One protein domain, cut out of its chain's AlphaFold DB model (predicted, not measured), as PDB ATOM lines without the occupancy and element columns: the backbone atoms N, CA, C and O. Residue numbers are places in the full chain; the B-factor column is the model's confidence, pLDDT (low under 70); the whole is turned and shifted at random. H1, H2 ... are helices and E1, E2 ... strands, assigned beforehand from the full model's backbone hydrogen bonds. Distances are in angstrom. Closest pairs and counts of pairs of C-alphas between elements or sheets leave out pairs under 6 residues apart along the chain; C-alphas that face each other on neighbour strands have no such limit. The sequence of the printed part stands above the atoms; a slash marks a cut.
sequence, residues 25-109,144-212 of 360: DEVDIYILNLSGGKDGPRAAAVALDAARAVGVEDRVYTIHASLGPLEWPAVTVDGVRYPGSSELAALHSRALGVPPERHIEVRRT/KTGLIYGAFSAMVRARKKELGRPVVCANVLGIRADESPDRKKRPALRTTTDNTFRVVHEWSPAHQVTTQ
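AT A GLANCE: This is residues 25 to 109 and 144 to 212 of the 360 residues of an uncharacterized protein of Streptomyces scabiei (UniProt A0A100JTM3). A strongly twisted sheet of six strands runs through the body, with H1 and H2 side by side over one face and H3 on the opposite face, where the sheet curls round it: three layers, with helices on both faces of a sheet. H4 only grazes this sheet, H5 is not on it, and the hairpin of E3 and E4 reaches away from the body as a thin arm whose residues 76 to 81 stick out. The printed part has 154 residues with five named helices and eight named strands, in the order E1 H1 E2 E3 E4 H2 E5 H3 H4 E6 H5 E7 E8, and its class is mixed, helices and strands. The large sheet runs E5 E2 E1 E6 E8 E7 and is mixed; E3 and E4 make a small antiparallel sheet of their own. The whole is compact, with a radius of gyration of the C-alphas of 15.9 A, yet elongated in outline, spanning 56 by 34 by 32 A.

HOW THE PARTS SIT: Start at E1, residues 29 to 33, an inner strand of the large sheet. The next element is H1, residues 39 to 53, on the sheet at a height of 8.7 A; it lies over E1 and runs along the strands, at 6 degrees to E1 on the local plane, and the closest C-alphas of the two are those of Leu 32 and Ala 44, 5.5 A apart. Go on to E2, residues 60 to 66, parallel to E1, with N 61 and O 30 within hydrogen-bond range at 2.9 A. E1, H1 and E2 form a strand-helix-strand unit, two parallel neighbour strands with a helix between, and its crossover is right-handed. E3, residues 75 to 77, is apart from E2 and forms a hairpin with E4, residues 80 to 82, where N 77 and O 80 are 2.9 A apart. H2, residues 85 to 95, is on the same face as H1, over E2 at a height over the sheet of 9.4 A; the closest C-alphas of E2 and H2 are those of Thr 62 and Ser 93, 6.3 A apart. H1 and H2 are close but not clearly touching, at a shallow tilt of 28 degrees, the same way; their closest C-alphas are those of Pro 41 and His 92, 6.4 A apart. The edge strand E5, residues 103 to 107, is parallel to E2, with N 104 and O 62 at 2.9 A. Past the cut, H3, residues 144 to 151, is on the opposite face; its closest C-alpha pair with E5 is Leu 147 and Val 106, 6.5 A. H4, residues 153 to 163, only grazes the sheet with residues 153 to 161, and H3 and H4 meet only through their link. E6, residues 167 to 172, is parallel to E1, with N 31 and O 170 at 2.8 A; the closest C-alphas of H4 and E6 are those of Lys 160 and Val 167, 5.5 A apart. H5, residues 181 to 184, touches no helix. The edge strand E7, residues 189 to 194, forms a hairpin with E8, residues 198 to 203, with N 202 and O 190 at 2.8 A, and E8 is parallel to E6, with N 201 and O 169 at 2.9 A. In H1, H2, H3 and H4 every O i to N i+4 pair is within hydrogen-bond range; H5 is too short for such a pair.

IN THESE COORDINATES: Find C-alpha 29 at (276.162, 244.327, 414.488), where E1 begins. H1 starts at C-alpha 39, (289.552, 251.136, 400.315), and is 21.9 A long; E2 is 19.5 A long. E6 measures 15.5 A, E8 15.3 A, H4 15.2 A and H2 15.0 A. E8 ends at C-alpha 203, (278.175, 253.792, 406.473).

THE WHOLE: The two C-alphas farthest apart are those of Asp 78 and Gly 164, 56.5 A. Residues 110 to 143 are not printed, and C-alphas 109 and 144 are 12.7 A apart across the cut. Of the links that are printed whole, none is long. The mean pLDDT of the printed part of this model is 95.5, and no printed residue is under 70.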
ATOM      1  N   ASP A  25     277.310 252.823 420.141       85.25
ATOM      2  CA  ASP A  25     276.883 251.886 421.190       85.25
ATOM      3  C   ASP A  25     275.495 251.270 420.925       85.25
ATOM      4  O   ASP A  25     275.224 250.143 421.362       85.25
ATOM      5  N   GLU A  26     274.651 251.954 420.147       90.50
ATOM      6  CA  GLU A  26     273.350 251.468 419.673       90.50
ATOM      7  C   GLU A  26     273.465 250.437 418.539       90.50
ATOM      8  O   GLU A  26     272.511 249.706 418.260       90.50
ATOM      9  N   VAL A  27     274.632 250.333 417.893       96.44
ATOM     10  CA  VAL A  27     274.869 249.340 416.841       96.44
ATOM     11  C   VAL A  27     274.988 247.944 417.454       96.44
ATOM     12  O   VAL A  27     275.867 247.647 418.269       96.44
ATOM     13  N   ASP A  28     274.116 247.040 417.013       97.75
ATOM     14  CA  ASP A  28     274.092 245.655 417.479       97.75
ATOM     15  C   ASP A  28     275.031 244.747 416.671       97.75
ATOM     16  O   ASP A  28     275.474 243.724 417.188       97.75
ATOM     17  N   ILE A  29     275.286 245.083 415.398       98.00
ATOM     18  CA  ILE A  29     276.162 244.327 414.488       98.00
ATOM     19  C   ILE A  29     276.885 245.296 413.539       98.00
ATOM     20  O   ILE A  29     276.242 245.961 412.722       98.00
ATOM     21  N   TYR A  30     278.219 245.307 413.572       98.19
ATOM     22  CA  TYR A  30     279.040 245.957 412.545       98.19
ATOM     23  C   TYR A  30     279.427 244.949 411.465       98.19
ATOM     24  O   TYR A  30     279.945 243.874 411.762       98.19
ATOM     25  N   ILE A  31     279.199 245.315 410.207       98.31
ATOM     26  CA  ILE A  31     279.486 244.499 409.027       98.31
ATOM     27  C   ILE A  31     280.535 245.236 408.192       98.31
ATOM     28  O   ILE A  31     280.208 246.121 407.400       98.31
ATOM     29  N   LEU A  32     281.805 244.889 408.383       98.25
ATOM     30  CA  LEU A  32     282.942 245.511 407.705       98.25
ATOM     31  C   LEU A  32     283.241 244.785 406.389       98.25
ATOM     32  O   LEU A  32     283.682 243.636 406.383       98.25
ATOM     33  N   ASN A  33     283.000 245.442 405.256       97.75
ATOM     34  CA  ASN A  33     283.157 244.811 403.946       97.75
ATOM     35  C   ASN A  33     284.617 244.852 403.474       97.75
ATOM     36  O   ASN A  33     285.155 245.927 403.201       97.75
ATOM     37  N   LEU A  34     285.226 243.678 403.289       97.19
ATOM     38  CA  LEU A  34     286.592 243.512 402.790       97.19
ATOM     39  C   LEU A  34     286.573 242.734 401.470       97.19
ATOM     40  O   LEU A  34     286.104 241.603 401.403       97.19
ATOM     41  N   SER A  35     287.072 243.337 400.390       93.25
ATOM     42  CA  SER A  35     287.065 242.730 399.046       93.25
ATOM     43  C   SER A  35     288.454 242.386 398.503       93.25
ATOM     44  O   SER A  35     288.588 242.171 397.302       93.25
ATOM     45  N   GLY A  36     289.496 242.474 399.336       91.81
ATOM     46  CA  GLY A  36     290.893 242.477 398.884       91.81
ATOM     47  C   GLY A  36     291.303 243.768 398.155       91.81
ATOM     48  O   GLY A  36     292.371 243.838 397.562       91.81
ATOM     49  N   GLY A  37     290.458 244.805 398.156       94.44
ATOM     50  CA  GLY A  37     290.802 246.138 397.653       94.44
ATOM     51  C   GLY A  37     291.353 247.039 398.760       94.44
ATOM     52  O   GLY A  37     291.130 246.775 399.937       94.44
ATOM     53  N   LYS A  38     292.013 248.139 398.382       94.56
ATOM     54  CA  LYS A  38     292.648 249.088 399.322       94.56
ATOM     55  C   LYS A  38     291.662 249.882 400.197       94.56
ATOM     56  O   LYS A  38     291.962 250.225 401.332       94.56
ATOM     57  N   ASP A  39     290.467 250.176 399.679       96.31
ATOM     58  CA  ASP A  39     289.552 251.136 400.315       96.31
ATOM     59  C   ASP A  39     288.770 250.518 401.498       96.31
ATOM     60  O   ASP A  39     288.404 251.213 402.447       96.31
ATOM     61  N   GLY A  40     288.530 249.200 401.459       96.38
ATOM     62  CA  GLY A  40     287.822 248.456 402.508       96.38
ATOM     63  C   GLY A  40     288.538 248.491 403.863       96.38
ATOM     64  O   GLY A  40     287.920 248.920 404.835       96.38
ATOM     65  N   PRO A  41     289.830 248.115 403.941       96.94
ATOM     66  CA  PRO A  41     290.618 248.177 405.172       96.94
ATOM     67  C   PRO A  41     290.621 249.555 405.835       96.94
ATOM     68  O   PRO A  41     290.435 249.637 407.045       96.94
ATOM     69  N   ARG A  42     290.742 250.639 405.055       96.62
ATOM     70  CA  ARG A  42     290.709 252.004 405.599       96.62
ATOM     71  C   ARG A  42     289.369 252.321 406.263       96.62
ATOM     72  O   ARG A  42     289.344 252.849 407.369       96.62
ATOM     73  N   ALA A  43     288.255 251.994 405.608       96.94
ATOM     74  CA  ALA A  43     286.929 252.196 406.190       96.94
ATOM     75  C   ALA A  43     286.684 251.286 407.407       96.94
ATOM     76  O   ALA A  43     286.098 251.716 408.398       96.94
ATOM     77  N   ALA A  44     287.155 250.041 407.338       97.69
ATOM     78  CA  ALA A  44     287.041 249.068 408.414       97.69
ATOM     79  C   ALA A  44     287.820 249.495 409.668       97.69
ATOM     80  O   ALA A  44     287.286 249.355 410.763       97.69
ATOM     81  N   ALA A  45     289.023 250.058 409.515       96.44
ATOM     82  CA  ALA A  45     289.816 250.583 410.626       96.44
ATOM     83  C   ALA A  45     289.058 251.676 411.393       96.44
ATOM     84  O   ALA A  45     288.842 251.539 412.592       96.44
ATOM     85  N   VAL A  46     288.540 252.688 410.686       94.94
ATOM     86  CA  VAL A  46     287.777 253.785 411.311       94.94
ATOM     87  C   VAL A  46     286.530 253.270 412.040       94.94
ATOM     88  O   VAL A  46     286.234 253.698 413.153       94.94
ATOM     89  N   ALA A  47     285.799 252.330 411.436       95.56
ATOM     90  CA  ALA A  47     284.616 251.753 412.066       95.56
ATOM     91  C   ALA A  47     284.938 250.905 413.300       95.56
ATOM     92  O   ALA A  47     284.198 250.928 414.283       95.56
ATOM     93  N   LEU A  48     286.036 250.154 413.253       95.38
ATOM     94  CA  LEU A  48     286.486 249.342 414.372       95.38
ATOM     95  C   LEU A  48     286.963 250.210 415.541       95.38
ATOM     96  O   LEU A  48     286.663 249.882 416.685       95.38
ATOM     97  N   ASP A  49     287.638 251.323 415.269       93.25
ATOM     98  CA  ASP A  49     288.047 252.267 416.310       93.25
ATOM     99  C   ASP A  49     286.830 252.925 416.975       93.25
ATOM    100  O   ASP A  49     286.783 253.014 418.200       93.25
ATOM    101  N   ALA A  50     285.793 253.271 416.202       92.12
ATOM    102  CA  ALA A  50     284.526 253.752 416.757       92.12
ATOM    103  C   ALA A  50     283.842 252.706 417.661       92.12
ATOM    104  O   ALA A  50     283.353 253.050 418.735       92.12
ATOM    105  N   ALA A  51     283.845 251.427 417.268       94.62
ATOM    106  CA  ALA A  51     283.291 250.347 418.086       94.62
ATOM    107  C   ALA A  51     284.110 250.102 419.370       94.62
ATOM    108  O   ALA A  51     283.538 249.927 420.445       94.62
ATOM    109  N   ARG A  52     285.447 250.136 419.283       94.56
ATOM    110  CA  ARG A  52     286.354 249.998 420.438       94.56
ATOM    111  C   ARG A  52     286.202 251.144 421.431       94.56
ATOM    112  O   ARG A  52     286.223 250.911 422.634       94.56
ATOM    113  N   ALA A  53     286.018 252.370 420.940       92.69
ATOM    114  CA  ALA A  53     285.861 253.554 421.784       92.69
ATOM    115  C   ALA A  53     284.661 253.457 422.742       92.69
ATOM    116  O   ALA A  53     284.669 254.092 423.794       92.69
ATOM    117  N   VAL A  54     283.656 252.643 422.401       93.50
ATOM    118  CA  VAL A  54     282.463 252.401 423.228       93.50
ATOM    119  C   VAL A  54     282.381 250.967 423.774       93.50
ATOM    120  O   VAL A  54     281.361 250.591 424.347       93.50
ATOM    121  N   GLY A  55     283.440 250.162 423.621       95.12
ATOM    122  CA  GLY A  55     283.537 248.807 424.180       95.12
ATOM    123  C   GLY A  55     282.582 247.782 423.562       95.12
ATOM    124  O   GLY A  55     282.071 246.919 424.275       95.12
ATOM    125  N   VAL A  56     282.282 247.904 422.263       96.19
ATOM    126  CA  VAL A  56     281.387 246.985 421.525       96.19
ATOM    127  C   VAL A  56     282.093 246.270 420.372       96.19
ATOM    128  O   VAL A  56     281.465 245.816 419.412       96.19
ATOM    129  N   GLU A  57     283.421 246.168 420.421       95.56
ATOM    130  CA  GLU A  57     284.214 245.502 419.390       95.56
ATOM    131  C   GLU A  57     283.879 244.012 419.235       95.56
ATOM    132  O   GLU A  57     284.156 243.430 418.187       95.56
ATOM    133  N   ASP A  58     283.246 243.383 420.229       96.38
ATOM    134  CA  ASP A  58     282.696 242.024 420.168       96.38
ATOM    135  C   ASP A  58     281.549 241.892 419.144       96.38
ATOM    136  O   ASP A  58     281.308 240.807 418.611       96.38
ATOM    137  N   ARG A  59     280.904 243.010 418.782       97.12
ATOM    138  CA  ARG A  59     279.824 243.089 417.781       97.12
ATOM    139  C   ARG A  59     280.325 243.269 416.346       97.12
ATOM    140  O   ARG A  59     279.519 243.410 415.423       97.12
ATOM    141  N   VAL A  60     281.644 243.300 416.144       98.19
ATOM    142  CA  VAL A  60     282.267 243.537 414.837       98.19
ATOM    143  C   VAL A  60     282.522 242.241 414.085       98.19
ATOM    144  O   VAL A  60     283.163 241.324 414.596       98.19
ATOM    145  N   TYR A  61     282.067 242.211 412.835       98.62
ATOM    146  CA  TYR A  61     282.308 241.144 411.877       98.62
ATOM    147  C   TYR A  61     282.893 241.736 410.603       98.62
ATOM    148  O   TYR A  61     282.481 242.807 410.154       98.62
ATOM    149  N   THR A  62     283.822 241.021 409.982       98.69
ATOM    150  CA  THR A  62     284.265 241.329 408.621       98.69
ATOM    151  C   THR A  62     283.615 240.351 407.656       98.69
ATOM    152  O   THR A  62     283.326 239.206 408.007       98.69
ATOM    153  N   ILE A  63     283.352 240.797 406.432       98.44
ATOM    154  CA  ILE A  63     282.754 239.943 405.411       98.44
ATOM    155  C   ILE A  63     283.380 240.151 404.036       98.44
ATOM    156  O   ILE A  63     283.598 241.283 403.598       98.44
ATOM    157  N   HIS A  64     283.608 239.039 403.345       97.69
ATOM    158  CA  HIS A  64     284.002 238.979 401.950       97.69
ATOM    159  C   HIS A  64     282.920 238.270 401.121       97.69
ATOM    160  O   HIS A  64     282.569 237.123 401.382       97.69
ATOM    161  N   ALA A  65     282.370 238.961 400.119       96.19
ATOM    162  CA  ALA A  65     281.441 238.375 399.151       96.19
ATOM    163  C   ALA A  65     282.204 237.977 397.882       96.19
ATOM    164  O   ALA A  65     282.326 238.786 396.956       96.19
ATOM    165  N   SER A  66     282.720 236.750 397.884       95.62
ATOM    166  CA  SER A  66     283.606 236.216 396.857       95.62
ATOM    167  C   SER A  66     282.877 235.983 395.535       95.62
ATOM    168  O   SER A  66     281.794 235.385 395.475       95.62
ATOM    169  N   LEU A  67     283.508 236.424 394.447       94.75
ATOM    170  CA  LEU A  67     283.154 236.042 393.076       94.75
ATOM    171  C   LEU A  67     283.946 234.821 392.574       94.75
ATOM    172  O   LEU A  67     283.919 234.539 391.371       94.75
ATOM    173  N   GLY A  68     284.638 234.111 393.470       94.88
ATOM    174  CA  GLY A  68     285.403 232.911 393.149       94.88
ATOM    175  C   GLY A  68     286.507 233.186 392.117       94.88
ATOM    176  O   GLY A  68     287.160 234.231 392.183       94.88
ATOM    177  N   PRO A  69     286.681 232.316 391.104       96.50
ATOM    178  CA  PRO A  69     287.735 232.451 390.095       96.50
ATOM    179  C   PRO A  69     287.682 233.737 389.259       96.50
ATOM    180  O   PRO A  69     288.623 234.033 388.527       96.50
ATOM    181  N   LEU A  70     286.604 234.524 389.340       96.31
ATOM    182  CA  LEU A  70     286.501 235.812 388.645       96.31
ATOM    183  C   LEU A  70     287.282 236.937 389.340       96.31
ATOM    184  O   LEU A  70     287.461 238.009 388.754       96.31
ATOM    185  N   GLU A  71     287.704 236.740 390.586       96.31
ATOM    186  CA  GLU A  71     288.548 237.678 391.326       96.31
ATOM    187  C   GLU A  71     290.029 237.498 391.003       96.31
ATOM    188  O   GLU A  71     290.410 236.570 390.299       96.31
ATOM    189  N   TRP A  72     290.877 238.402 391.495       97.00
ATOM    190  CA  TRP A  72     292.321 238.274 391.320       97.00
ATOM    191  C   TRP A  72     292.837 237.051 392.102       97.00
ATOM    192  O   TRP A  72     292.657 237.012 393.324       97.00
ATOM    193  N   PRO A  73     293.448 236.054 391.428       97.00
ATOM    194  CA  PRO A  73     293.949 234.856 392.090       97.00
ATOM    195  C   PRO A  73     295.246 235.150 392.850       97.00
ATOM    196  O   PRO A  73     295.849 236.214 392.693       97.00
ATOM    197  N   ALA A  74     295.688 234.191 393.659       96.75
ATOM    198  CA  ALA A  74     297.051 234.203 394.173       96.75
ATOM    199  C   ALA A  74     298.046 233.997 393.020       96.75
ATOM    200  O   ALA A  74     297.758 233.272 392.068       96.75
ATOM    201  N   VAL A  75     299.225 234.609 393.118       96.88
ATOM    202  CA  VAL A  75     300.309 234.448 392.136       96.88
ATOM    203  C   VAL A  75     301.619 234.174 392.854       96.88
ATOM    204  O   VAL A  75     301.827 234.662 393.961       96.88
ATOM    205  N   THR A  76     302.511 233.400 392.237       96.00
ATOM    206  CA  THR A  76     303.886 233.238 392.724       96.00
ATOM    207  C   THR A  76     304.826 233.841 391.702       96.00
ATOM    208  O   THR A  76     304.851 233.398 390.559       96.00
ATOM    209  N   VAL A  77     305.572 234.863 392.108       95.44
ATOM    210  CA  VAL A  77     306.507 235.585 391.245       95.44
ATOM    211  C   VAL A  77     307.821 235.734 391.993       95.44
ATOM    212  O   VAL A  77     307.814 236.066 393.177       95.44
ATOM    213  N   ASP A  78     308.928 235.391 391.336       93.62
ATOM    214  CA  ASP A  78     310.278 235.400 391.919       93.62
ATOM    215  C   ASP A  78     310.381 234.651 393.263       93.62
ATOM    216  O   ASP A  78     311.073 235.058 394.195       93.62
ATOM    217  N   GLY A  79     309.647 233.537 393.384       94.94
ATOM    218  CA  GLY A  79     309.600 232.714 394.599       94.94
ATOM    219  C   GLY A  79     308.758 233.294 395.744       94.94
ATOM    220  O   GLY A  79     308.678 232.678 396.806       94.94
ATOM    221  N   VAL A  80     308.099 234.441 395.545       96.44
ATOM    222  CA  VAL A  80     307.199 235.071 396.520       96.44
ATOM    223  C   VAL A  80     305.747 234.828 396.123       96.44
ATOM    224  O   VAL A  80     305.330 235.157 395.012       96.44
ATOM    225  N   ARG A  81     304.956 234.264 397.042       96.44
ATOM    226  CA  ARG A  81     303.515 234.068 396.853       96.44
ATOM    227  C   ARG A  81     302.740 235.293 397.334       96.44
ATOM    228  O   ARG A  81     302.744 235.603 398.523       96.44
ATOM    229  N   TYR A  82     302.019 235.927 396.422       97.44
ATOM    230  CA  TYR A  82     301.092 237.018 396.694       97.44
ATOM    231  C   TYR A  82     299.663 236.471 396.814       97.44
ATOM    232  O   TYR A  82     299.273 235.619 396.009       97.44
ATOM    233  N   PRO A  83     298.880 236.925 397.808       97.31
ATOM    234  CA  PRO A  83     297.561 236.370 398.083       97.31
ATOM    235  C   PRO A  83     296.529 236.734 397.013       97.31
ATOM    236  O   PRO A  83     296.594 237.796 396.396       97.31
ATOM    237  N   GLY A  84     295.532 235.866 396.835       96.88
ATOM    238  CA  GLY A  84     294.325 236.194 396.068       96.88
ATOM    239  C   GLY A  84     293.387 237.135 396.833       96.88
ATOM    240  O   GLY A  84     293.611 237.436 398.003       96.88
ATOM    241  N   SER A  85     292.312 237.607 396.196       97.06
ATOM    242  CA  SER A  85     291.377 238.564 396.817       97.06
ATOM    243  C   SER A  85     290.722 238.055 398.113       97.06
ATOM    244  O   SER A  85     290.763 238.782 399.109       97.06
ATOM    245  N   SER A  86     290.187 236.825 398.138       96.62
ATOM    246  CA  SER A  86     289.636 236.209 399.364       96.62
ATOM    247  C   SER A  86     290.698 236.086 400.464       96.62
ATOM    248  O   SER A  86     290.486 236.509 401.601       96.62
ATOM    249  N   GLU A  87     291.885 235.571 400.119       97.25
ATOM    250  CA  GLU A  87     292.996 235.403 401.065       97.25
ATOM    251  C   GLU A  87     293.440 236.744 401.664       97.25
ATOM    252  O   GLU A  87     293.703 236.847 402.864       97.25
ATOM    253  N   LEU A  88     293.493 237.788 400.834       97.88
ATOM    254  CA  LEU A  88     293.859 239.128 401.258       97.88
ATOM    255  C   LEU A  88     292.781 239.764 402.142       97.88
ATOM    256  O   LEU A  88     293.116 240.410 403.131       97.88
ATOM    257  N   ALA A  89     291.495 239.542 401.851       97.94
ATOM    258  CA  ALA A  89     290.407 239.990 402.719       97.94
ATOM    259  C   ALA A  89     290.506 239.367 404.126       97.94
ATOM    260  O   ALA A  89     290.353 240.076 405.125       97.94
ATOM    261  N   ALA A  90     290.840 238.076 404.216       97.75
ATOM    262  CA  ALA A  90     291.092 237.403 405.489       97.75
ATOM    263  C   ALA A  90     292.350 237.942 406.196       97.75
ATOM    264  O   ALA A  90     292.343 238.152 407.411       97.75
ATOM    265  N   LEU A  91     293.427 238.217 405.448       97.38
ATOM    266  CA  LEU A  91     294.640 238.856 405.976       97.38
ATOM    267  C   LEU A  91     294.350 240.242 406.559       97.38
ATOM    268  O   LEU A  91     294.769 240.516 407.680       97.38
ATOM    269  N   HIS A  92     293.596 241.083 405.847       97.69
ATOM    270  CA  HIS A  92     293.168 242.395 406.338       97.69
ATOM    271  C   HIS A  92     292.303 242.279 407.587       97.69
ATOM    272  O   HIS A  92     292.526 243.015 408.542       97.69
ATOM    273  N   SER A  93     291.364 241.328 407.627       97.88
ATOM    274  CA  SER A  93     290.554 241.074 408.824       97.88
ATOM    275  C   SER A  93     291.422 240.772 410.045       97.88
ATOM    276  O   SER A  93     291.225 241.360 411.109       97.88
ATOM    277  N   ARG A  94     292.409 239.881 409.887       96.25
ATOM    278  CA  ARG A  94     293.347 239.542 410.963       96.25
ATOM    279  C   ARG A  94     294.206 240.733 411.360       96.25
ATOM    280  O   ARG A  94     294.335 240.987 412.549       96.25
ATOM    281  N   ALA A  95     294.742 241.478 410.393       95.25
ATOM    282  CA  ALA A  95     295.552 242.668 410.652       95.25
ATOM    283  C   ALA A  95     294.775 243.738 411.442       95.25
ATOM    284  O   ALA A  95     295.331 244.382 412.325       95.25
ATOM    285  N   LEU A  96     293.468 243.864 411.189       94.12
ATOM    286  CA  LEU A  96     292.562 244.732 411.947       94.12
ATOM    287  C   LEU A  96     292.313 244.252 413.392       94.12
ATOM    288  O   LEU A  96     291.822 245.015 414.226       94.12
ATOM    289  N   GLY A  97     292.682 243.011 413.719       94.75
ATOM    290  CA  GLY A  97     292.454 242.389 415.021       94.75
ATOM    291  C   GLY A  97     291.062 241.773 415.166       94.75
ATOM    292  O   GLY A  97     290.608 241.560 416.288       94.75
ATOM    293  N   VAL A  98     290.364 241.502 414.056       96.56
ATOM    294  CA  VAL A  98     289.082 240.786 414.081       96.56
ATOM    295  C   VAL A  98     289.361 239.277 414.123       96.56
ATOM    296  O   VAL A  98     290.077 238.779 413.246       96.56
ATOM    297  N   PRO A  99     288.816 238.538 415.110       95.75
ATOM    298  CA  PRO A  99     289.044 237.103 415.238       95.75
ATOM    299  C   PRO A  99     288.622 236.305 413.994       95.75
ATOM    300  O   PRO A  99     287.637 236.677 413.346       95.75
ATOM    301  N   PRO A 100     289.317 235.200 413.659       95.00
ATOM    302  CA  PRO A 100     289.020 234.400 412.469       95.00
ATOM    303  C   PRO A 100     287.562 233.928 412.373       95.00
ATOM    304  O   PRO A 100     286.994 233.933 411.288       95.00
ATOM    305  N   GLU A 101     286.928 233.581 413.492       96.12
ATOM    306  CA  GLU A 101     285.530 233.138 413.555       96.12
ATOM    307  C   GLU A 101     284.508 234.251 413.265       96.12
ATOM    308  O   GLU A 101     283.338 233.966 413.009       96.12
ATOM    309  N   ARG A 102     284.944 235.519 413.273       97.69
ATOM    310  CA  ARG A 102     284.140 236.693 412.898       97.69
ATOM    311  C   ARG A 102     284.499 237.249 411.518       97.69
ATOM    312  O   ARG A 102     283.937 238.268 411.112       97.69
ATOM    313  N   HIS A 103     285.382 236.566 410.786       98.12
ATOM    314  CA  HIS A 103     285.587 236.779 409.360       98.12
ATOM    315  C   HIS A 103     284.713 235.819 408.554       98.12
ATOM    316  O   HIS A 103     284.909 234.607 408.569       98.12
ATOM    317  N   ILE A 104     283.735 236.367 407.840       98.31
ATOM    318  CA  ILE A 104     282.783 235.591 407.049       98.31
ATOM    319  C   ILE A 104     283.159 235.693 405.571       98.31
ATOM    320  O   ILE A 104     283.220 236.786 405.016       98.31
ATOM    321  N   GLU A 105     283.320 234.561 404.895       97.44
ATOM    322  CA  GLU A 105     283.363 234.510 403.434       97.44
ATOM    323  C   GLU A 105     282.072 233.884 402.903       97.44
ATOM    324  O   GLU A 105     281.630 232.833 403.365       97.44
ATOM    325  N   VAL A 106     281.448 234.541 401.924       96.56
ATOM    326  CA  VAL A 106     280.272 234.022 401.225       96.56
ATOM    327  C   VAL A 106     280.493 234.021 399.725       96.56
ATOM    328  O   VAL A 106     280.906 235.017 399.143       96.56
ATOM    329  N   ARG A 107     280.132 232.912 399.083       94.81
ATOM    330  CA  ARG A 107     280.085 232.756 397.626       94.81
ATOM    331  C   ARG A 107     278.696 232.278 397.243       94.81
ATOM    332  O   ARG A 107     278.060 231.526 397.985       94.81
ATOM    333  N   ARG A 108     278.187 232.730 396.099       94.94
ATOM    334  CA  ARG A 108     276.874 232.274 395.642       94.94
ATOM    335  C   ARG A 108     276.942 230.798 395.271       94.94
ATOM    336  O   ARG A 108     277.876 230.370 394.602       94.94
ATOM    337  N   THR A 109     275.912 230.055 395.651       95.12
ATOM    338  CA  THR A 109     275.738 228.648 395.293       95.12
ATOM    339  C   THR A 109     274.368 228.418 394.666       95.12
ATOM    340  O   THR A 109     273.458 229.244 394.800       95.12
ATOM    341  N   LYS A 144     276.553 240.403 395.823       86.62
ATOM    342  CA  LYS A 144     277.225 241.109 396.920       86.62
ATOM    343  C   LYS A 144     276.252 241.411 398.044       86.62
ATOM    344  O   LYS A 144     276.182 240.633 398.988       86.62
ATOM    345  N   THR A 145     275.466 242.485 397.937       87.62
ATOM    346  CA  THR A 145     274.574 242.927 399.026       87.62
ATOM    347  C   THR A 145     273.635 241.815 399.510       87.62
ATOM    348  O   THR A 145     273.487 241.621 400.713       87.62
ATOM    349  N   GLY A 146     273.040 241.049 398.592       88.81
ATOM    350  CA  GLY A 146     272.142 239.939 398.907       88.81
ATOM    351  C   GLY A 146     272.824 238.807 399.676       88.81
ATOM    352  O   GLY A 146     272.278 238.352 400.680       88.81
ATOM    353  N   LEU A 147     274.026 238.390 399.256       93.25
ATOM    354  CA  LEU A 147     274.804 237.364 399.964       93.25
ATOM    355  C   LEU A 147     275.228 237.835 401.354       93.25
ATOM    356  O   LEU A 147     275.062 237.092 402.318       93.25
ATOM    357  N   ILE A 148     275.705 239.077 401.464       93.44
ATOM    358  CA  ILE A 148     276.104 239.679 402.742       93.44
ATOM    359  C   ILE A 148     274.918 239.679 403.706       93.44
ATOM    360  O   ILE A 148     274.999 239.142 404.804       93.44
ATOM    361  N   TYR A 149     273.764 240.200 403.286       93.31
ATOM    362  CA  TYR A 149     272.575 240.228 404.139       93.31
ATOM    363  C   TYR A 149     272.044 238.827 404.466       93.31
ATOM    364  O   TYR A 149     271.490 238.624 405.551       93.31
ATOM    365  N   GLY A 150     272.207 237.868 403.552       94.19
ATOM    366  CA  GLY A 150     271.915 236.456 403.782       94.19
ATOM    367  C   GLY A 150     272.782 235.865 404.894       94.19
ATOM    368  O   GLY A 150     272.238 235.245 405.807       94.19
ATOM    369  N   ALA A 151     274.088 236.139 404.877       96.25
ATOM    370  CA  ALA A 151     275.057 235.635 405.852       96.25
ATOM    371  C   ALA A 151     274.696 236.007 407.299       96.25
ATOM    372  O   ALA A 151     274.777 235.183 408.205       96.25
ATOM    373  N   PHE A 152     274.206 237.231 407.505       96.62
ATOM    374  CA  PHE A 152     273.819 237.726 408.828       96.62
ATOM    375  C   PHE A 152     272.370 237.400 409.216       96.62
ATOM    376  O   PHE A 152     271.947 237.715 410.325       96.62
ATOM    377  N   SER A 153     271.573 236.774 408.344       95.81
ATOM    378  CA  SER A 153     270.130 236.612 408.586       95.81
ATOM    379  C   SER A 153     269.809 235.769 409.824       95.81
ATOM    380  O   SER A 153     268.874 236.100 410.555       95.81
ATOM    381  N   ALA A 154     270.571 234.704 410.091       95.94
ATOM    382  CA  ALA A 154     270.383 233.884 411.291       95.94
ATOM    383  C   ALA A 154     270.746 234.660 412.571       95.94
ATOM    384  O   ALA A 154     269.964 234.677 413.522       95.94
ATOM    385  N   MET A 155     271.876 235.373 412.549       96.62
ATOM    386  CA  MET A 155     272.347 236.214 413.653       96.62
ATOM    387  C   MET A 155     271.358 237.339 413.971       96.62
ATOM    388  O   MET A 155     270.976 237.516 415.122       96.62
ATOM    389  N   VAL A 156     270.852 238.032 412.946       97.75
ATOM    390  CA  VAL A 156     269.819 239.067 413.098       97.75
ATOM    391  C   VAL A 156     268.558 238.498 413.749       97.75
ATOM    392  O   VAL A 156     267.997 239.122 414.642       97.75
ATOM    393  N   ARG A 157     268.097 237.305 413.348       97.75
ATOM    394  CA  ARG A 157     266.900 236.687 413.950       97.75
ATOM    395  C   ARG A 157     267.104 236.347 415.426       97.75
ATOM    396  O   ARG A 157     266.205 236.613 416.221       97.75
ATOM    397  N   ALA A 158     268.254 235.771 415.775       97.31
ATOM    398  CA  ALA A 158     268.596 235.454 417.158       97.31
ATOM    399  C   ALA A 158     268.674 236.731 418.007       97.31
ATOM    400  O   ALA A 158     267.950 236.867 418.992       97.31
ATOM    401  N   ARG A 159     269.431 237.726 417.537       96.88
ATOM    402  CA  ARG A 159     269.637 238.994 418.239       96.88
ATOM    403  C   ARG A 159     268.348 239.797 418.402       96.88
ATOM    404  O   ARG A 159     268.076 240.315 419.477       96.88
ATOM    405  N   LYS A 160     267.484 239.823 417.383       97.62
ATOM    406  CA  LYS A 160     266.143 240.424 417.480       97.62
ATOM    407  C   LYS A 160     265.315 239.790 418.601       97.62
ATOM    408  O   LYS A 160     264.585 240.488 419.301       97.62
ATOM    409  N   LYS A 161     265.370 238.459 418.739       97.69
ATOM    410  CA  LYS A 161     264.626 237.733 419.777       97.69
ATOM    411  C   LYS A 161     265.120 238.113 421.174       97.69
ATOM    412  O   LYS A 161     264.292 238.278 422.058       97.69
ATOM    413  N   GLU A 162     266.431 238.268 421.345       97.19
ATOM    414  CA  GLU A 162     267.051 238.709 422.602       97.19
ATOM    415  C   GLU A 162     266.688 240.156 422.951       97.19
ATOM    416  O   GLU A 162     266.331 240.446 424.087       97.19
ATOM    417  N   LEU A 163     266.754 241.060 421.970       96.62
ATOM    418  CA  LEU A 163     266.564 242.497 422.184       96.62
ATOM    419  C   LEU A 163     265.092 242.920 422.265       96.62
ATOM    420  O   LEU A 163     264.792 244.004 422.754       96.62
ATOM    421  N   GLY A 164     264.167 242.135 421.704       97.75
ATOM    422  CA  GLY A 164     262.751 242.510 421.602       97.75
ATOM    423  C   GLY A 164     262.451 243.640 420.603       97.75
ATOM    424  O   GLY A 164     261.288 243.982 420.404       97.75
ATOM    425  N   ARG A 165     263.468 244.176 419.916       97.31
ATOM    426  CA  ARG A 165     263.377 245.244 418.903       97.31
ATOM    427  C   ARG A 165     264.111 244.861 417.608       97.31
ATOM    428  O   ARG A 165     264.871 243.888 417.618       97.31
ATOM    429  N   PRO A 166     263.896 245.574 416.483       97.38
ATOM    430  CA  PRO A 166     264.735 245.421 415.297       97.38
ATOM    431  C   PRO A 166     266.223 245.597 415.629       97.38
ATOM    432  O   PRO A 166     266.586 246.442 416.450       97.38
ATOM    433  N   VAL A 167     267.069 244.790 414.989       98.12
ATOM    434  CA  VAL A 167     268.533 244.838 415.137       98.12
ATOM    435  C   VAL A 167     269.090 246.008 414.333       98.12
ATOM    436  O   VAL A 167     268.788 246.132 413.146       98.12
ATOM    437  N   VAL A 168     269.922 246.841 414.945       97.44
ATOM    438  CA  VAL A 168     270.612 247.948 414.280       97.44
ATOM    439  C   VAL A 168     271.932 247.429 413.710       97.44
ATOM    440  O   VAL A 168     272.829 247.013 414.442       97.44
ATOM    441  N   CYS A 169     272.053 247.422 412.385       97.62
ATOM    442  CA  CYS A 169     273.255 246.997 411.674       97.62
ATOM    443  C   CYS A 169     273.976 248.200 411.056       97.62
ATOM    444  O   CYS A 169     273.361 248.964 410.307       97.62
ATOM    445  N   ALA A 170     275.292 248.287 411.246       97.44
ATOM    446  CA  ALA A 170     276.159 249.182 410.485       97.44
ATOM    447  C   ALA A 170     276.825 248.406 409.337       97.44
ATOM    448  O   ALA A 170     277.743 247.618 409.551       97.44
ATOM    449  N   ASN A 171     276.363 248.611 408.105       97.44
ATOM    450  CA  ASN A 171     276.979 248.063 406.899       97.44
ATOM    451  C   ASN A 171     278.074 249.011 406.395       97.44
ATOM    452  O   ASN A 171     277.787 249.987 405.696       97.44
ATOM    453  N   VAL A 172     279.320 248.719 406.759       97.69
ATOM    454  CA  VAL A 172     280.475 249.582 406.511       97.69
ATOM    455  C   VAL A 172     281.082 249.291 405.148       97.69
ATOM    456  O   VAL A 172     281.499 248.165 404.866       97.69
ATOM    457  N   LEU A 173     281.152 250.316 404.300       96.06
ATOM    458  CA  LEU A 173     281.643 250.238 402.929       96.06
ATOM    459  C   LEU A 173     282.829 251.185 402.708       96.06
ATOM    460  O   LEU A 173     282.797 252.345 403.105       96.06
ATOM    461  N   GLY A 174     283.835 250.724 401.964       95.12
ATOM    462  CA  GLY A 174     284.961 251.546 401.499       95.12
ATOM    463  C   GLY A 174     284.623 252.455 400.312       95.12
ATOM    464  O   GLY A 174     285.395 252.518 399.363       95.12
ATOM    465  N   ILE A 175     283.445 253.088 400.297       93.75
ATOM    466  CA  ILE A 175     283.056 254.018 399.224       93.75
ATOM    467  C   ILE A 175     283.684 255.383 399.492       93.75
ATOM    468  O   ILE A 175     283.523 255.909 400.591       93.75
ATOM    469  N   ARG A 176     284.314 255.986 398.478       94.62
ATOM    470  CA  ARG A 176     284.928 257.318 398.606       94.62
ATOM    471  C   ARG A 176     284.448 258.289 397.536       94.62
ATOM    472  O   ARG A 176     284.252 257.911 396.382       94.62
ATOM    473  N   ALA A 177     284.297 259.554 397.918       93.81
ATOM    474  CA  ALA A 177     283.881 260.647 397.045       93.81
ATOM    475  C   ALA A 177     284.808 260.814 395.833       93.81
ATOM    476  O   ALA A 177     284.354 261.116 394.732       93.81
ATOM    477  N   ASP A 178     286.098 260.578 396.049       92.69
ATOM    478  CA  ASP A 178     287.172 260.697 395.065       92.69
ATOM    479  C   ASP A 178     287.140 259.596 393.978       92.69
ATOM    480  O   ASP A 178     287.763 259.737 392.933       92.69
ATOM    481  N   GLU A 179     286.374 258.507 394.154       87.62
ATOM    482  CA  GLU A 179     286.294 257.437 393.143       87.62
ATOM    483  C   GLU A 179     285.511 257.850 391.883       87.62
ATOM    484  O   GLU A 179     285.817 257.385 390.783       87.62
ATOM    485  N   SER A 180     284.434 258.634 392.033       89.56
ATOM    486  CA  SER A 180     283.613 259.096 390.904       89.56
ATOM    487  C   SER A 180     282.620 260.203 391.293       89.56
ATOM    488  O   SER A 180     282.235 260.308 392.461       89.56
ATOM    489  N   PRO A 181     282.089 260.972 390.317       91.56
ATOM    490  CA  PRO A 181     281.050 261.974 390.575       91.56
ATOM    491  C   PRO A 181     279.795 261.417 391.266       91.56
ATOM    492  O   PRO A 181     279.195 262.097 392.097       91.56
ATOM    493  N   ASP A 182     279.401 260.180 390.949       89.44
ATOM    494  CA  ASP A 182     278.250 259.521 391.578       89.44
ATOM    495  C   ASP A 182     278.542 259.123 393.025       89.44
ATOM    496  O   ASP A 182     277.647 259.180 393.870       89.44
ATOM    497  N   ARG A 183     279.786 258.724 393.333       91.44
ATOM    498  CA  ARG A 183     280.192 258.461 394.718       91.44
ATOM    499  C   ARG A 183     280.234 259.748 395.527       91.44
ATOM    500  O   ARG A 183     279.679 259.753 396.611       91.44
ATOM    501  N   LYS A 184     280.761 260.845 394.969       93.38
ATOM    502  CA  LYS A 184     280.807 262.166 395.623       93.38
ATOM    503  C   LYS A 184     279.442 262.665 396.106       93.38
ATOM    504  O   LYS A 184     279.366 263.337 397.128       93.38
ATOM    505  N   LYS A 185     278.370 262.349 395.373       93.25
ATOM    506  CA  LYS A 185     276.986 262.724 395.722       93.25
ATOM    507  C   LYS A 185     276.350 261.813 396.774       93.25
ATOM    508  O   LYS A 185     275.254 262.109 397.244       93.25
ATOM    509  N   ARG A 186     276.965 260.673 397.091       91.06
ATOM    510  CA  ARG A 186     276.419 259.724 398.059       91.06
ATOM    511  C   ARG A 186     276.677 260.265 399.470       91.06
ATOM    512  O   ARG A 186     277.797 260.678 399.751       91.06
ATOM    513  N   PRO A 187     275.681 260.258 400.367       92.25
ATOM    514  CA  PRO A 187     275.933 260.601 401.758       92.25
ATOM    515  C   PRO A 187     276.830 259.537 402.406       92.25
ATOM    516  O   PRO A 187     276.730 258.351 402.079       92.25
ATOM    517  N   ALA A 188     277.687 259.965 403.336       92.56
ATOM    518  CA  ALA A 188     278.572 259.067 404.078       92.56
ATOM    519  C   ALA A 188     277.796 258.107 404.996       92.56
ATOM    520  O   ALA A 188     278.276 257.015 405.284       92.56
ATOM    521  N   LEU A 189     276.587 258.484 405.414       93.12
ATOM    522  CA  LEU A 189     275.671 257.658 406.191       93.12
ATOM    523  C   LEU A 189     274.274 257.718 405.567       93.12
ATOM    524  O   LEU A 189     273.799 258.793 405.204       93.12
ATOM    525  N   ARG A 190     273.606 256.570 405.442       92.81
ATOM    526  CA  ARG A 190     272.188 256.505 405.058       92.81
ATOM    527  C   ARG A 190     271.528 255.216 405.520       92.81
ATOM    528  O   ARG A 190     272.134 254.148 405.464       92.81
ATOM    529  N   THR A 191     270.247 255.279 405.856       93.94
ATOM    530  CA  THR A 191     269.443 254.079 406.114       93.94
ATOM    531  C   THR A 191     269.018 253.446 404.791       93.94
ATOM    532  O   THR A 191     268.431 254.098 403.930       93.94
ATOM    533  N   THR A 192     269.342 252.167 404.600       92.44
ATOM    534  CA  THR A 192     269.024 251.416 403.366       92.44
ATOM    535  C   THR A 192     267.956 250.354 403.571       92.44
ATOM    536  O   THR A 192     267.415 249.811 402.609       92.44
ATOM    537  N   THR A 193     267.670 250.006 404.818       94.31
ATOM    538  CA  THR A 193     266.628 249.056 405.190       94.31
ATOM    539  C   THR A 193     266.087 249.472 406.540       94.31
ATOM    540  O   THR A 193     266.868 249.713 407.453       94.31
ATOM    541  N   ASP A 194     264.771 249.516 406.651       95.38
ATOM    542  CA  ASP A 194     264.054 249.700 407.903       95.38
ATOM    543  C   ASP A 194     262.844 248.768 407.859       95.38
ATOM    544  O   ASP A 194     261.993 248.864 406.970       95.38
ATOM    545  N   ASN A 195     262.853 247.754 408.717       95.31
ATOM    546  CA  ASN A 195     261.764 246.801 408.832       95.31
ATOM    547  C   ASN A 195     261.737 246.167 410.223       95.31
ATOM    548  O   ASN A 195     262.601 246.382 411.070       95.31
ATOM    549  N   THR A 196     260.753 245.295 410.436       96.19
ATOM    550  CA  THR A 196     260.521 244.640 411.725       96.19
ATOM    551  C   THR A 196     261.674 243.765 412.211       96.19
ATOM    552  O   THR A 196     261.699 243.441 413.394       96.19
ATOM    553  N   PHE A 197     262.615 243.358 411.354       96.19
ATOM    554  CA  PHE A 197     263.774 242.554 411.744       96.19
ATOM    555  C   PHE A 197     265.020 243.387 412.015       96.19
ATOM    556  O   PHE A 197     265.764 243.059 412.940       96.19
ATOM    557  N   ARG A 198     265.271 244.415 411.201       96.25
ATOM    558  CA  ARG A 198     266.498 245.206 411.271       96.25
ATOM    559  C   ARG A 198     266.339 246.606 410.699       96.25
ATOM    560  O   ARG A 198     265.602 246.805 409.733       96.25
ATOM    561  N   VAL A 199     267.162 247.505 411.219       96.31
ATOM    562  CA  VAL A 199     267.498 248.792 410.613       96.31
ATOM    563  C   VAL A 199     268.941 248.689 410.127       96.31
ATOM    564  O   VAL A 199     269.825 248.317 410.891       96.31
ATOM    565  N   VAL A 200     269.191 248.937 408.841       95.81
ATOM    566  CA  VAL A 200     270.541 248.865 408.259       95.81
ATOM    567  C   VAL A 200     270.984 250.252 407.838       95.81
ATOM    568  O   VAL A 200     270.489 250.800 406.844       95.81
ATOM    569  N   HIS A 201     271.978 250.767 408.549       95.94
ATOM    570  CA  HIS A 201     272.699 251.971 408.181       95.94
ATOM    571  C   HIS A 201     273.881 251.585 407.303       95.94
ATOM    572  O   HIS A 201     274.777 250.851 407.709       95.94
ATOM    573  N   GLU A 202     273.873 252.050 406.063       95.50
ATOM    574  CA  GLU A 202     275.052 252.001 405.217       95.50
ATOM    575  C   GLU A 202     275.968 253.161 405.594       95.50
ATOM    576  O   GLU A 202     275.551 254.319 405.538       95.50
ATOM    577  N   TRP A 203     277.206 252.840 405.952       95.88
ATOM    578  CA  TRP A 203     278.175 253.792 406.473       95.88
ATOM    579  C   TRP A 203     279.481 253.718 405.683       95.88
ATOM    580  O   TRP A 203     280.035 252.648 405.459       95.88
ATOM    581  N   SER A 204     279.970 254.862 405.217       95.88
ATOM    582  CA  SER A 204     281.230 255.024 404.489       95.88
ATOM    583  C   SER A 204     282.151 255.957 405.282       95.88
ATOM    584  O   SER A 204     282.275 257.131 404.938       95.88
ATOM    585  N   PRO A 205     282.787 255.477 406.364       93.75
ATOM    586  CA  PRO A 205     283.586 256.325 407.254       93.75
ATOM    587  C   PRO A 205     284.783 256.982 406.562       93.75
ATOM    588  O   PRO A 205     285.183 258.079 406.920       93.75
ATOM    589  N   ALA A 206     285.330 256.344 405.526       94.19
ATOM    590  CA  ALA A 206     286.434 256.885 404.740       94.19
ATOM    591  C   ALA A 206     285.967 257.741 403.542       94.19
ATOM    592  O   ALA A 206     286.736 257.936 402.605       94.19
ATOM    593  N   HIS A 207     284.719 258.231 403.524       94.81
ATOM    594  CA  HIS A 207     284.126 258.846 402.329       94.81
ATOM    595  C   HIS A 207     284.930 260.022 401.763       94.81
ATOM    596  O   HIS A 207     285.048 260.140 400.545       94.81
ATOM    597  N   GLN A 208     285.481 260.878 402.626       94.81
ATOM    598  CA  GLN A 208     286.247 262.060 402.208       94.81
ATOM    599  C   GLN A 208     287.746 261.794 402.032       94.81
ATOM    600  O   GLN A 208     288.469 262.692 401.622       94.81
ATOM    601  N   VAL A 209     288.208 260.571 402.304       94.75
ATOM    602  CA  VAL A 209     289.613 260.199 402.121       94.75
ATOM    603  C   VAL A 209     289.900 260.087 400.621       94.75
ATOM    604  O   VAL A 209     289.136 259.486 399.859       94.75
ATOM    605  N   THR A 210     291.004 260.667 400.175       96.19
ATOM    606  CA  THR A 210     291.479 260.624 398.791       96.19
ATOM    607  C   THR A 210     292.155 259.295 398.467       96.19
ATOM    608  O   THR A 210     292.481 258.481 399.330       96.19
ATOM    609  N   THR A 211     292.346 259.028 397.175       95.50
ATOM    610  CA  THR A 211     292.997 257.795 396.725       95.50
ATOM    611  C   THR A 211     294.442 257.728 397.189       95.50
ATOM    612  O   THR A 211     294.906 256.636 397.501       95.50
ATOM    613  N   GLN A 212     295.131 258.870 397.228       96.25
ATOM    614  CA  GLN A 212     296.518 258.928 397.666       96.25
ATOM    615  C   GLN A 212     296.622 258.669 399.171       96.25
ATOM    616  O   GLN A 212     297.343 257.762 399.554       96.25
TER     617      GLN A 212